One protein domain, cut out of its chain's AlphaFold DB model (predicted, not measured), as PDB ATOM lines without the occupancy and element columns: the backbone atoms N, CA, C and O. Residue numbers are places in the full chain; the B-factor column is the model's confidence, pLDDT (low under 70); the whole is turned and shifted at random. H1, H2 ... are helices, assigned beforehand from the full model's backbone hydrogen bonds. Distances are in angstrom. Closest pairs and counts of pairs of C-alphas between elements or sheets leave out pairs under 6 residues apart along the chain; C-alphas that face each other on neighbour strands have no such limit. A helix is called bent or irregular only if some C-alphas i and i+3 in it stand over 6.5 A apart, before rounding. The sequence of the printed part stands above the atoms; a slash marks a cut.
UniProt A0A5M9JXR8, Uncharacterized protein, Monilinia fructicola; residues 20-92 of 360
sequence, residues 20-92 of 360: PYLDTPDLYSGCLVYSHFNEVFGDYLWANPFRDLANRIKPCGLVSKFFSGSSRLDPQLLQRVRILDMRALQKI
ATOM      1  N   PRO A  20     337.625 274.215 292.353       84.00
ATOM      2  CA  PRO A  20     337.119 274.722 293.629       84.00
ATOM      3  C   PRO A  20     337.516 276.158 293.973       84.00
ATOM      4  O   PRO A  20     336.889 276.759 294.845       84.00
ATOM      5  N   TYR A  21     338.555 276.684 293.325       85.94
ATOM      6  CA  TYR A  21     339.098 278.019 293.568       85.94
ATOM      7  C   TYR A  21     338.584 279.058 292.570       85.94
ATOM      8  O   TYR A  21     338.747 280.253 292.806       85.94
ATOM      9  N   LEU A  22     337.970 278.611 291.474       83.19
ATOM     10  CA  LEU A  22     337.348 279.480 290.487       83.19
ATOM     11  C   LEU A  22     335.941 279.872 290.935       83.19
ATOM     12  O   LEU A  22     335.193 279.073 291.516       83.19
ATOM     13  N   ASP A  23     335.574 281.116 290.648       82.25
ATOM     14  CA  ASP A  23     334.212 281.565 290.850       82.25
ATOM     15  C   ASP A  23     333.288 281.024 289.744       82.25
ATOM     16  O   ASP A  23     333.699 280.443 288.736       82.25
ATOM     17  N   THR A  24     331.986 281.140 289.964       78.94
ATOM     18  CA  THR A  24     330.989 280.615 289.031       78.94
ATOM     19  C   THR A  24     331.062 281.269 287.650       78.94
ATOM     20  O   THR A  24     331.010 280.526 286.671       78.94
ATOM     21  N   PRO A  25     331.142 282.611 287.519       82.50
ATOM     22  CA  PRO A  25     331.368 283.252 286.224       82.50
ATOM     23  C   PRO A  25     332.574 282.698 285.456       82.50
ATOM     24  O   PRO A  25     332.439 282.425 284.261       82.50
ATOM     25  N   ASP A  26     333.703 282.480 286.129       87.31
ATOM     26  CA  ASP A  26     334.934 281.980 285.516       87.31
ATOM     27  C   ASP A  26     334.785 280.529 285.064       87.31
ATOM     28  O   ASP A  26     335.138 280.187 283.936       87.31
ATOM     29  N   LEU A  27     334.171 279.681 285.894       85.12
ATOM     30  CA  LEU A  27     333.850 278.299 285.531       85.12
ATOM     31  C   LEU A  27     332.916 278.236 284.312       85.12
ATOM     32  O   LEU A  27     333.170 277.470 283.384       85.12
ATOM     33  N   TYR A  28     331.856 279.058 284.281       82.81
ATOM     34  CA  TYR A  28     330.938 279.127 283.135       82.81
ATOM     35  C   TYR A  28     331.657 279.594 281.871       82.81
ATOM     36  O   TYR A  28     331.452 279.018 280.804       82.81
ATOM     37  N   SER A  29     332.505 280.615 281.988       85.81
ATOM     38  CA  SER A  29     333.296 281.128 280.869       85.81
ATOM     39  C   SER A  29     334.263 280.060 280.355       85.81
ATOM     40  O   SER A  29     334.348 279.844 279.150       85.81
ATOM     41  N   GLY A  30     334.903 279.308 281.255       84.56
ATOM     42  CA  GLY A  30     335.753 278.168 280.915       84.56
ATOM     43  C   GLY A  30     335.011 277.076 280.139       84.56
ATOM     44  O   GLY A  30     335.515 276.614 279.115       84.56
ATOM     45  N   CYS A  31     333.790 276.722 280.557       85.94
ATOM     46  CA  CYS A  31     332.947 275.753 279.843       85.94
ATOM     47  C   CYS A  31     332.574 276.196 278.419       85.94
ATOM     48  O   CYS A  31     332.346 275.348 277.561       85.94
ATOM     49  N   LEU A  32     332.481 277.505 278.158       84.44
ATOM     50  CA  LEU A  32     332.147 278.032 276.829       84.44
ATOM     51  C   LEU A  32     333.347 278.053 275.878       84.44
ATOM     52  O   LEU A  32     333.161 278.016 274.664       84.44
ATOM     53  N   VAL A  33     334.563 278.133 276.420       87.44
ATOM     54  CA  VAL A  33     335.793 278.298 275.635       87.44
ATOM     55  C   VAL A  33     336.387 276.953 275.213       87.44
ATOM     56  O   VAL A  33     336.954 276.863 274.125       87.44
ATOM     57  N   TYR A  34     336.268 275.906 276.038       87.88
ATOM     58  CA  TYR A  34     336.936 274.629 275.776       87.88
ATOM     59  C   TYR A  34     336.089 273.419 276.193       87.88
ATOM     60  O   TYR A  34     335.589 273.350 277.315       87.88
ATOM     61  N   SER A  35     335.947 272.430 275.301       86.06
ATOM     62  CA  SER A  35     335.102 271.246 275.531       86.06
ATOM     63  C   SER A  35     335.564 270.413 276.727       86.06
ATOM     64  O   SER A  35     334.736 269.994 277.529       86.06
ATOM     65  N   HIS A  36     336.877 270.257 276.908       87.25
ATOM     66  CA  HIS A  36     337.461 269.579 278.072       87.25
ATOM     67  C   HIS A  36     337.131 270.304 279.384       87.25
ATOM     68  O   HIS A  36     336.788 269.682 280.384       87.25
ATOM     69  N   PHE A  37     337.152 271.641 279.388       88.06
ATOM     70  CA  PHE A  37     336.711 272.415 280.552       88.06
ATOM     71  C   PHE A  37     335.218 272.248 280.797       88.06
ATOM     72  O   PHE A  37     334.808 272.158 281.946       88.06
ATOM     73  N   ASN A  38     334.399 272.126 279.756       85.06
ATOM     74  CA  ASN A  38     332.992 271.794 279.939       85.06
ATOM     75  C   ASN A  38     332.781 270.383 280.516       85.06
ATOM     76  O   ASN A  38     331.855 270.169 281.295       85.06
ATOM     77  N   GLU A  39     333.618 269.406 280.174       85.56
ATOM     78  CA  GLU A  39     333.578 268.084 280.810       85.56
ATOM     79  C   GLU A  39     333.929 268.187 282.299       85.56
ATOM     80  O   GLU A  39     333.141 267.771 283.146       85.56
ATOM     81  N   VAL A  40     335.040 268.849 282.628       85.94
ATOM     82  CA  VAL A  40     335.565 268.921 283.998       85.94
ATOM     83  C   VAL A  40     334.800 269.910 284.887       85.94
ATOM     84  O   VAL A  40     334.293 269.557 285.954       85.94
ATOM     85  N   PHE A  41     334.698 271.171 284.469       87.94
ATOM     86  CA  PHE A  41     333.996 272.218 285.210       87.94
ATOM     87  C   PHE A  41     332.490 272.066 285.119       87.94
ATOM     88  O   PHE A  41     331.808 272.431 286.070       87.94
ATOM     89  N   GLY A  42     331.951 271.516 284.029       82.12
ATOM     90  CA  GLY A  42     330.520 271.240 283.939       82.12
ATOM     91  C   GLY A  42     330.087 270.231 284.998       82.12
ATOM     92  O   GLY A  42     329.076 270.447 285.660       82.12
ATOM     93  N   ASP A  43     330.876 269.182 285.240       82.00
ATOM     94  CA  ASP A  43     330.626 268.259 286.351       82.00
ATOM     95  C   ASP A  43     330.652 268.969 287.706       82.00
ATOM     96  O   ASP A  43     329.793 268.721 288.546       82.00
ATOM     97  N   TYR A  44     331.581 269.903 287.912       81.56
ATOM     98  CA  TYR A  44     331.677 270.666 289.156       81.56
ATOM     99  C   TYR A  44     330.535 271.689 289.341       81.56
ATOM    100  O   TYR A  44     329.950 271.784 290.421       81.56
ATOM    101  N   LEU A  45     330.187 272.430 288.285       77.50
ATOM    102  CA  LEU A  45     329.124 273.438 288.245       77.50
ATOM    103  C   LEU A  45     327.747 272.805 288.434       77.50
ATOM    104  O   LEU A  45     326.938 273.270 289.239       77.50
ATOM    105  N   TRP A  46     327.480 271.730 287.694       76.88
ATOM    106  CA  TRP A  46     326.192 271.054 287.729       76.88
ATOM    107  C   TRP A  46     326.080 270.073 288.888       76.88
ATOM    108  O   TRP A  46     324.955 269.787 289.283       76.88
ATOM    109  N   ALA A  47     327.183 269.648 289.523       79.00
ATOM    110  CA  ALA A  47     327.127 268.840 290.743       79.00
ATOM    111  C   ALA A  47     326.306 269.496 291.855       79.00
ATOM    112  O   ALA A  47     325.746 268.768 292.669       79.00
ATOM    113  N   ASN A  48     326.224 270.832 291.896       72.81
ATOM    114  CA  ASN A  48     325.369 271.558 292.826       72.81
ATOM    115  C   ASN A  48     324.832 272.866 292.216       72.81
ATOM    116  O   ASN A  48     325.356 273.946 292.513       72.81
ATOM    117  N   PRO A  49     323.740 272.807 291.432       69.56
ATOM    118  CA  PRO A  49     323.250 273.965 290.688       69.56
ATOM    119  C   PRO A  49     322.792 275.101 291.617       69.56
ATOM    120  O   PRO A  49     322.777 276.266 291.222       69.56
ATOM    121  N   PHE A  50     322.446 274.792 292.875       69.56
ATOM    122  CA  PHE A  50     321.947 275.770 293.841       69.56
ATOM    123  C   PHE A  50     323.020 276.548 294.593       69.56
ATOM    124  O   PHE A  50     322.693 277.598 295.158       69.56
ATOM    125  N   ARG A  51     324.283 276.098 294.550       70.31
ATOM    126  CA  ARG A  51     325.414 276.761 295.220       70.31
ATOM    127  C   ARG A  51     325.470 278.250 294.892       70.31
ATOM    128  O   ARG A  51     325.581 279.091 295.782       70.31
ATOM    129  N   ASP A  52     325.291 278.558 293.616       65.69
ATOM    130  CA  ASP A  52     325.524 279.897 293.085       65.69
ATOM    131  C   ASP A  52     324.218 280.662 292.891       65.69
ATOM    132  O   ASP A  52     324.180 281.891 292.987       65.69
ATOM    133  N   LEU A  53     323.113 279.932 292.702       66.75
ATOM    134  CA  LEU A  53     321.767 280.496 292.666       66.75
ATOM    135  C   LEU A  53     321.459 281.272 293.949       66.75
ATOM    136  O   LEU A  53     320.851 282.335 293.863       66.75
ATOM    137  N   ALA A  54     321.942 280.796 295.101       59.91
ATOM    138  CA  ALA A  54     321.761 281.418 296.416       59.91
ATOM    139  C   ALA A  54     322.272 282.862 296.520       59.91
ATOM    140  O   ALA A  54     321.747 283.643 297.312       59.91
ATOM    141  N   ASN A  55     323.323 283.195 295.766       64.94
ATOM    142  CA  ASN A  55     324.029 284.472 295.867       64.94
ATOM    143  C   ASN A  55     323.571 285.485 294.803       64.94
ATOM    144  O   ASN A  55     324.051 286.615 294.779       64.94
ATOM    145  N   ARG A  56     322.634 285.112 293.920       68.69
ATOM    146  CA  ARG A  56     322.108 286.001 292.874       68.69
ATOM    147  C   ARG A  56     320.989 286.897 293.405       68.69
ATOM    148  O   ARG A  56     320.299 286.553 294.355       68.69
ATOM    149  N   ILE A  57     320.748 288.019 292.720       65.50
ATOM    150  CA  ILE A  57     319.746 289.046 293.087       65.50
ATOM    151  C   ILE A  57     318.311 288.475 293.159       65.50
ATOM    152  O   ILE A  57     317.471 288.978 293.900       65.50
ATOM    153  N   LYS A  58     318.011 287.409 292.399       67.19
ATOM    154  CA  LYS A  58     316.695 286.742 292.364       67.19
ATOM    155  C   LYS A  58     316.843 285.214 292.433       67.19
ATOM    156  O   LYS A  58     316.576 284.533 291.439       67.19
ATOM    157  N   PRO A  59     317.248 284.662 293.590       60.69
ATOM    158  CA  PRO A  59     317.575 283.245 293.725       60.69
ATOM    159  C   PRO A  59     316.349 282.370 293.427       60.69
ATOM    160  O   PRO A  59     316.424 281.448 292.623       60.69
ATOM    161  N   CYS A  60     315.178 282.731 293.964       55.25
ATOM    162  CA  CYS A  60     313.925 281.988 293.781       55.25
ATOM    163  C   CYS A  60     313.486 281.896 292.319       55.25
ATOM    164  O   CYS A  60     313.053 280.841 291.873       55.25
ATOM    165  N   GLY A  61     313.590 283.001 291.573       60.50
ATOM    166  CA  GLY A  61     313.169 283.036 290.173       60.50
ATOM    167  C   GLY A  61     314.041 282.142 289.298       60.50
ATOM    168  O   GLY A  61     313.547 281.517 288.368       60.50
ATOM    169  N   LEU A  62     315.330 282.041 289.616       64.44
ATOM    170  CA  LEU A  62     316.258 281.190 288.884       64.44
ATOM    171  C   LEU A  62     316.150 279.717 289.304       64.44
ATOM    172  O   LEU A  62     316.181 278.852 288.437       64.44
ATOM    173  N   VAL A  63     315.924 279.432 290.591       63.81
ATOM    174  CA  VAL A  63     315.591 278.084 291.090       63.81
ATOM    175  C   VAL A  63     314.308 277.572 290.438       63.81
ATOM    176  O   VAL A  63     314.269 276.465 289.911       63.81
ATOM    177  N   SER A  64     313.262 278.402 290.413       60.50
ATOM    178  CA  SER A  64     311.998 278.074 289.755       60.50
ATOM    179  C   SER A  64     312.187 277.867 288.255       60.50
ATOM    180  O   SER A  64     311.678 276.886 287.731       60.50
ATOM    181  N   LYS A  65     312.967 278.713 287.566       66.62
ATOM    182  CA  LYS A  65     313.303 278.500 286.147       66.62
ATOM    183  C   LYS A  65     314.085 277.211 285.912       66.62
ATOM    184  O   LYS A  65     313.827 276.551 284.914       66.62
ATOM    185  N   PHE A  66     314.996 276.843 286.811       70.06
ATOM    186  CA  PHE A  66     315.720 275.577 286.732       70.06
ATOM    187  C   PHE A  66     314.755 274.390 286.826       70.06
ATOM    188  O   PHE A  66     314.773 273.534 285.953       70.06
ATOM    189  N   PHE A  67     313.848 274.373 287.809       64.31
ATOM    190  CA  PHE A  67     312.867 273.290 287.946       64.31
ATOM    191  C   PHE A  67     311.795 273.281 286.846       64.31
ATOM    192  O   PHE A  67     311.426 272.217 286.368       64.31
ATOM    193  N   SER A  68     311.290 274.438 286.416       67.00
ATOM    194  CA  SER A  68     310.292 274.520 285.337       67.00
ATOM    195  C   SER A  68     310.896 274.267 283.954       67.00
ATOM    196  O   SER A  68     310.186 273.867 283.037       67.00
ATOM    197  N   GLY A  69     312.195 274.526 283.796       63.62
ATOM    198  CA  GLY A  69     312.951 274.280 282.577       63.62
ATOM    199  C   GLY A  69     313.642 272.920 282.541       63.62
ATOM    200  O   GLY A  69     314.120 272.548 281.477       63.62
ATOM    201  N   SER A  70     313.687 272.166 283.646       63.03
ATOM    202  CA  SER A  70     314.443 270.908 283.730       63.03
ATOM    203  C   SER A  70     313.937 269.841 282.769       63.03
ATOM    204  O   SER A  70     314.741 269.100 282.220       63.03
ATOM    205  N   SER A  71     312.638 269.819 282.467       64.25
ATOM    206  CA  SER A  71     312.060 268.949 281.433       64.25
ATOM    207  C   SER A  71     312.542 269.270 280.014       64.25
ATOM    208  O   SER A  71     312.363 268.461 279.110       64.25
ATOM    209  N   ARG A  72     313.139 270.450 279.815       70.62
ATOM    210  CA  ARG A  72     313.753 270.908 278.562       70.62
ATOM    211  C   ARG A  72     315.283 270.882 278.612       70.62
ATOM    212  O   ARG A  72     315.908 271.214 277.609       70.62
ATOM    213  N   LEU A  73     315.881 270.569 279.766       70.19
ATOM    214  CA  LEU A  73     317.328 270.423 279.886       70.19
ATOM    215  C   LEU A  73     317.756 269.080 279.293       70.19
ATOM    216  O   LEU A  73     317.029 268.091 279.376       70.19
ATOM    217  N   ASP A  74     318.954 269.064 278.717       74.88
ATOM    218  CA  ASP A  74     319.585 267.849 278.214       74.88
ATOM    219  C   ASP A  74     319.666 266.788 279.337       74.88
ATOM    220  O   ASP A  74     320.198 267.080 280.418       74.88
ATOM    221  N   PRO A  75     319.159 265.558 279.118       73.06
ATOM    222  CA  PRO A  75     319.286 264.458 280.066       73.06
ATOM    223  C   PRO A  75     320.718 264.221 280.562       73.06
ATOM    224  O   PRO A  75     320.897 263.888 281.735       73.06
ATOM    225  N   GLN A  76     321.737 264.428 279.721       74.00
ATOM    226  CA  GLN A  76     323.141 264.279 280.124       74.00
ATOM    227  C   GLN A  76     323.555 265.328 281.160       74.00
ATOM    228  O   GLN A  76     324.301 265.036 282.090       74.00
ATOM    229  N   LEU A  77     323.023 266.544 281.049       70.75
ATOM    230  CA  LEU A  77     323.286 267.635 281.980       70.75
ATOM    231  C   LEU A  77     322.564 267.416 283.319       70.75
ATOM    232  O   LEU A  77     323.126 267.688 284.378       70.75
ATOM    233  N   LEU A  78     321.360 266.835 283.294       70.44
ATOM    234  CA  LEU A  78     320.655 266.418 284.511       70.44
ATOM    235  C   LEU A  78     321.383 265.292 285.258       70.44
ATOM    236  O   LEU A  78     321.357 265.276 286.487       70.44
ATOM    237  N   GLN A  79     322.065 264.382 284.553       76.06
ATOM    238  CA  GLN A  79     322.884 263.336 285.187       76.06
ATOM    239  C   GLN A  79     324.084 263.897 285.958       76.06
ATOM    240  O   GLN A  79     324.554 263.266 286.906       76.06
ATOM    241  N   ARG A  80     324.556 265.098 285.603       76.88
ATOM    242  CA  ARG A  80     325.644 265.776 286.322       76.88
ATOM    243  C   ARG A  80     325.191 266.366 287.658       76.88
ATOM    244  O   ARG A  80     326.034 266.649 288.505       76.88
ATOM    245  N   VAL A  81     323.883 266.508 287.892       72.75
ATOM    246  CA  VAL A  81     323.337 266.980 289.171       72.75
ATOM    247  C   VAL A  81     323.442 265.886 290.226       72.75
ATOM    248  O   VAL A  81     322.593 265.003 290.330       72.75
ATOM    249  N   ARG A  82     324.503 265.959 291.034       68.25
ATOM    250  CA  ARG A  82     324.790 264.983 292.098       68.25
ATOM    251  C   ARG A  82     324.186 265.383 293.437       68.25
ATOM    252  O   ARG A  82     323.687 264.538 294.173       68.25
ATOM    253  N   ILE A  83     324.251 266.669 293.768       65.88
ATOM    254  CA  ILE A  83     323.849 267.222 295.056       65.88
ATOM    255  C   ILE A  83     322.939 268.409 294.802       65.88
ATOM    256  O   ILE A  83     323.211 269.293 293.999       65.88
ATOM    257  N   LEU A  84     321.846 268.452 295.541       65.50
ATOM    258  CA  LEU A  84     320.899 269.542 295.475       65.50
ATOM    259  C   LEU A  84     320.981 270.280 296.810       65.50
ATOM    260  O   LEU A  84     320.267 269.964 297.762       65.50
ATOM    261  N   ASP A  85     321.951 271.192 296.923       66.19
ATOM    262  CA  ASP A  85     322.263 271.836 298.197       66.19
ATOM    263  C   ASP A  85     321.250 272.927 298.535       66.19
ATOM    264  O   ASP A  85     321.385 274.108 298.207       66.19
ATOM    265  N   MET A  86     320.225 272.509 299.263       63.88
ATOM    266  CA  MET A  86     319.159 273.381 299.729       63.88
ATOM    267  C   MET A  86     319.582 274.295 300.886       63.88
ATOM    268  O   MET A  86     318.767 275.099 301.335       63.88
ATOM    269  N   ARG A  87     320.839 274.258 301.370       63.59
ATOM    270  CA  ARG A  87     321.330 275.246 302.357       63.59
ATOM    271  C   ARG A  87     321.232 276.665 301.807       63.59
ATOM    272  O   ARG A  87     320.933 277.592 302.555       63.59
ATOM    273  N   ALA A  88     321.370 276.819 300.492       61.94
ATOM    274  CA  ALA A  88     321.062 278.040 299.753       61.94
ATOM    275  C   ALA A  88     319.672 278.619 300.075       61.94
ATOM    276  O   ALA A  88     319.516 279.836 300.201       61.94
ATOM    277  N   LEU A  89     318.667 277.755 300.269       61.34
ATOM    278  CA  LEU A  89     317.305 278.167 300.602       61.34
ATOM    279  C   LEU A  89     317.203 278.807 301.995       61.34
ATOM    280  O   LEU A  89     316.261 279.557 302.227       61.34
ATOM    281  N   GLN A  90     318.171 278.612 302.903       61.75
ATOM    282  CA  GLN A  90     318.188 279.298 304.209       61.75
ATOM    283  C   GLN A  90     318.239 280.816 304.077       61.75
ATOM    284  O   GLN A  90     317.675 281.536 304.901       61.75
ATOM    285  N   LYS A  91     318.920 281.320 303.042       62.81
ATOM    286  CA  LYS A  91     318.985 282.760 302.773       62.81
ATOM    287  C   LYS A  91     317.654 283.291 302.231       62.81
ATOM    288  O   LYS A  91     317.385 284.489 302.312       62.81
ATOM    289  N   ILE A  92     316.793 282.407 301.728       64.56
ATOM    290  CA  ILE A  92     315.495 282.740 301.152       64.56
ATOM    291  C   ILE A  92     314.445 282.786 302.267       64.56
ATOM    292  O   ILE A  92     313.675 281.855 302.489       64.56
TER     293      ILE A  92
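Overview. This is residues 20 to 92 of the 360 residues of an uncharacterized protein of Monilinia fructicola (UniProt A0A5M9JXR8). A helical hairpin, H1 and H2, makes one end of the domain, and the longest helix, H4, stands across a gap from it, with the short helix H3 between the two. The tiny helix H5 closes the gap loosely on another side, H6 packs on H3, and there are few contacts between the helices. The printed part has 73 residues with six named helices, H1 to H6 in that order along the chain, and no named strand; the class is all helix. It is compact, with a radius of gyration of the C-alphas of 12.3 A, and spans 34 by 29 by 19 A.

Arrangement. The longest helix, H4, residues 59 to 72, is irregular: C-alphas 68 and 71 are 7.0 A apart. With residues 59 to 63 alone it touches H3, residues 50 to 53; the closest C-alphas are those of Leu 53 and Pro 59, 5.1 A apart. H3 also touches H6, residues 86 to 91, closest at the C-alphas of Phe 50 and Ala 88, 6.4 A. H4 and H6 are near each other. H5, residues 75 to 79, is close to H4 but not clearly touching, with the C-alphas of Ser 70 and Leu 78 closest at 7.7 A. H1, residues 24 to 33, and H2, residues 35 to 46, form a hairpin and touch, closest at the C-alphas of Cys 31 and Asn 38, 4.0 A, at a shallow tilt of 28 degrees, opposite ways. H2 and H5 are close but not clearly touching, with the C-alphas of Trp 46 and Leu 77 closest at 7.3 A. H1 and H3 are likewise close but not clearly touching, with Thr 24 and Asp 52 closest at 6.8 A between C-alphas. H1 and H2 are both apart from H4 and from H6. Every O i to N i+4 pair is within hydrogen-bond range in H1, H2 and H5; in H4 it is 8 of 10, in H6 0 of 2 with 3 of 3 O i to N i+3 pairs within range, and H3 is too short for such a pair.

Along the chain. From first to last C-alpha, H4 measures 19.9 A, H2 15.1 A, H1 14.4 A, H6 9.9 A, H5 6.4 A and H3 4.9 A. H1 begins at C-alpha 24, (330.989, 280.615, 289.031). H4 begins at C-alpha 59, (317.575, 283.245, 293.725), and H6 ends at C-alpha 91, (318.985, 282.760, 302.773).

Size, cuts and confidence. The two C-alphas farthest apart, those of His 36 and Ile 92, are 34.5 A apart. The printed part has no cut. No link is long: that from H5 to H6 is short and the other four are tight. Residues 71 to 76 stand free. The mean pLDDT of the printed part is 73.3, and 32 residues are under 70, namely 49 to 50, 52 to 65, 67 to 71 and 82 to 92.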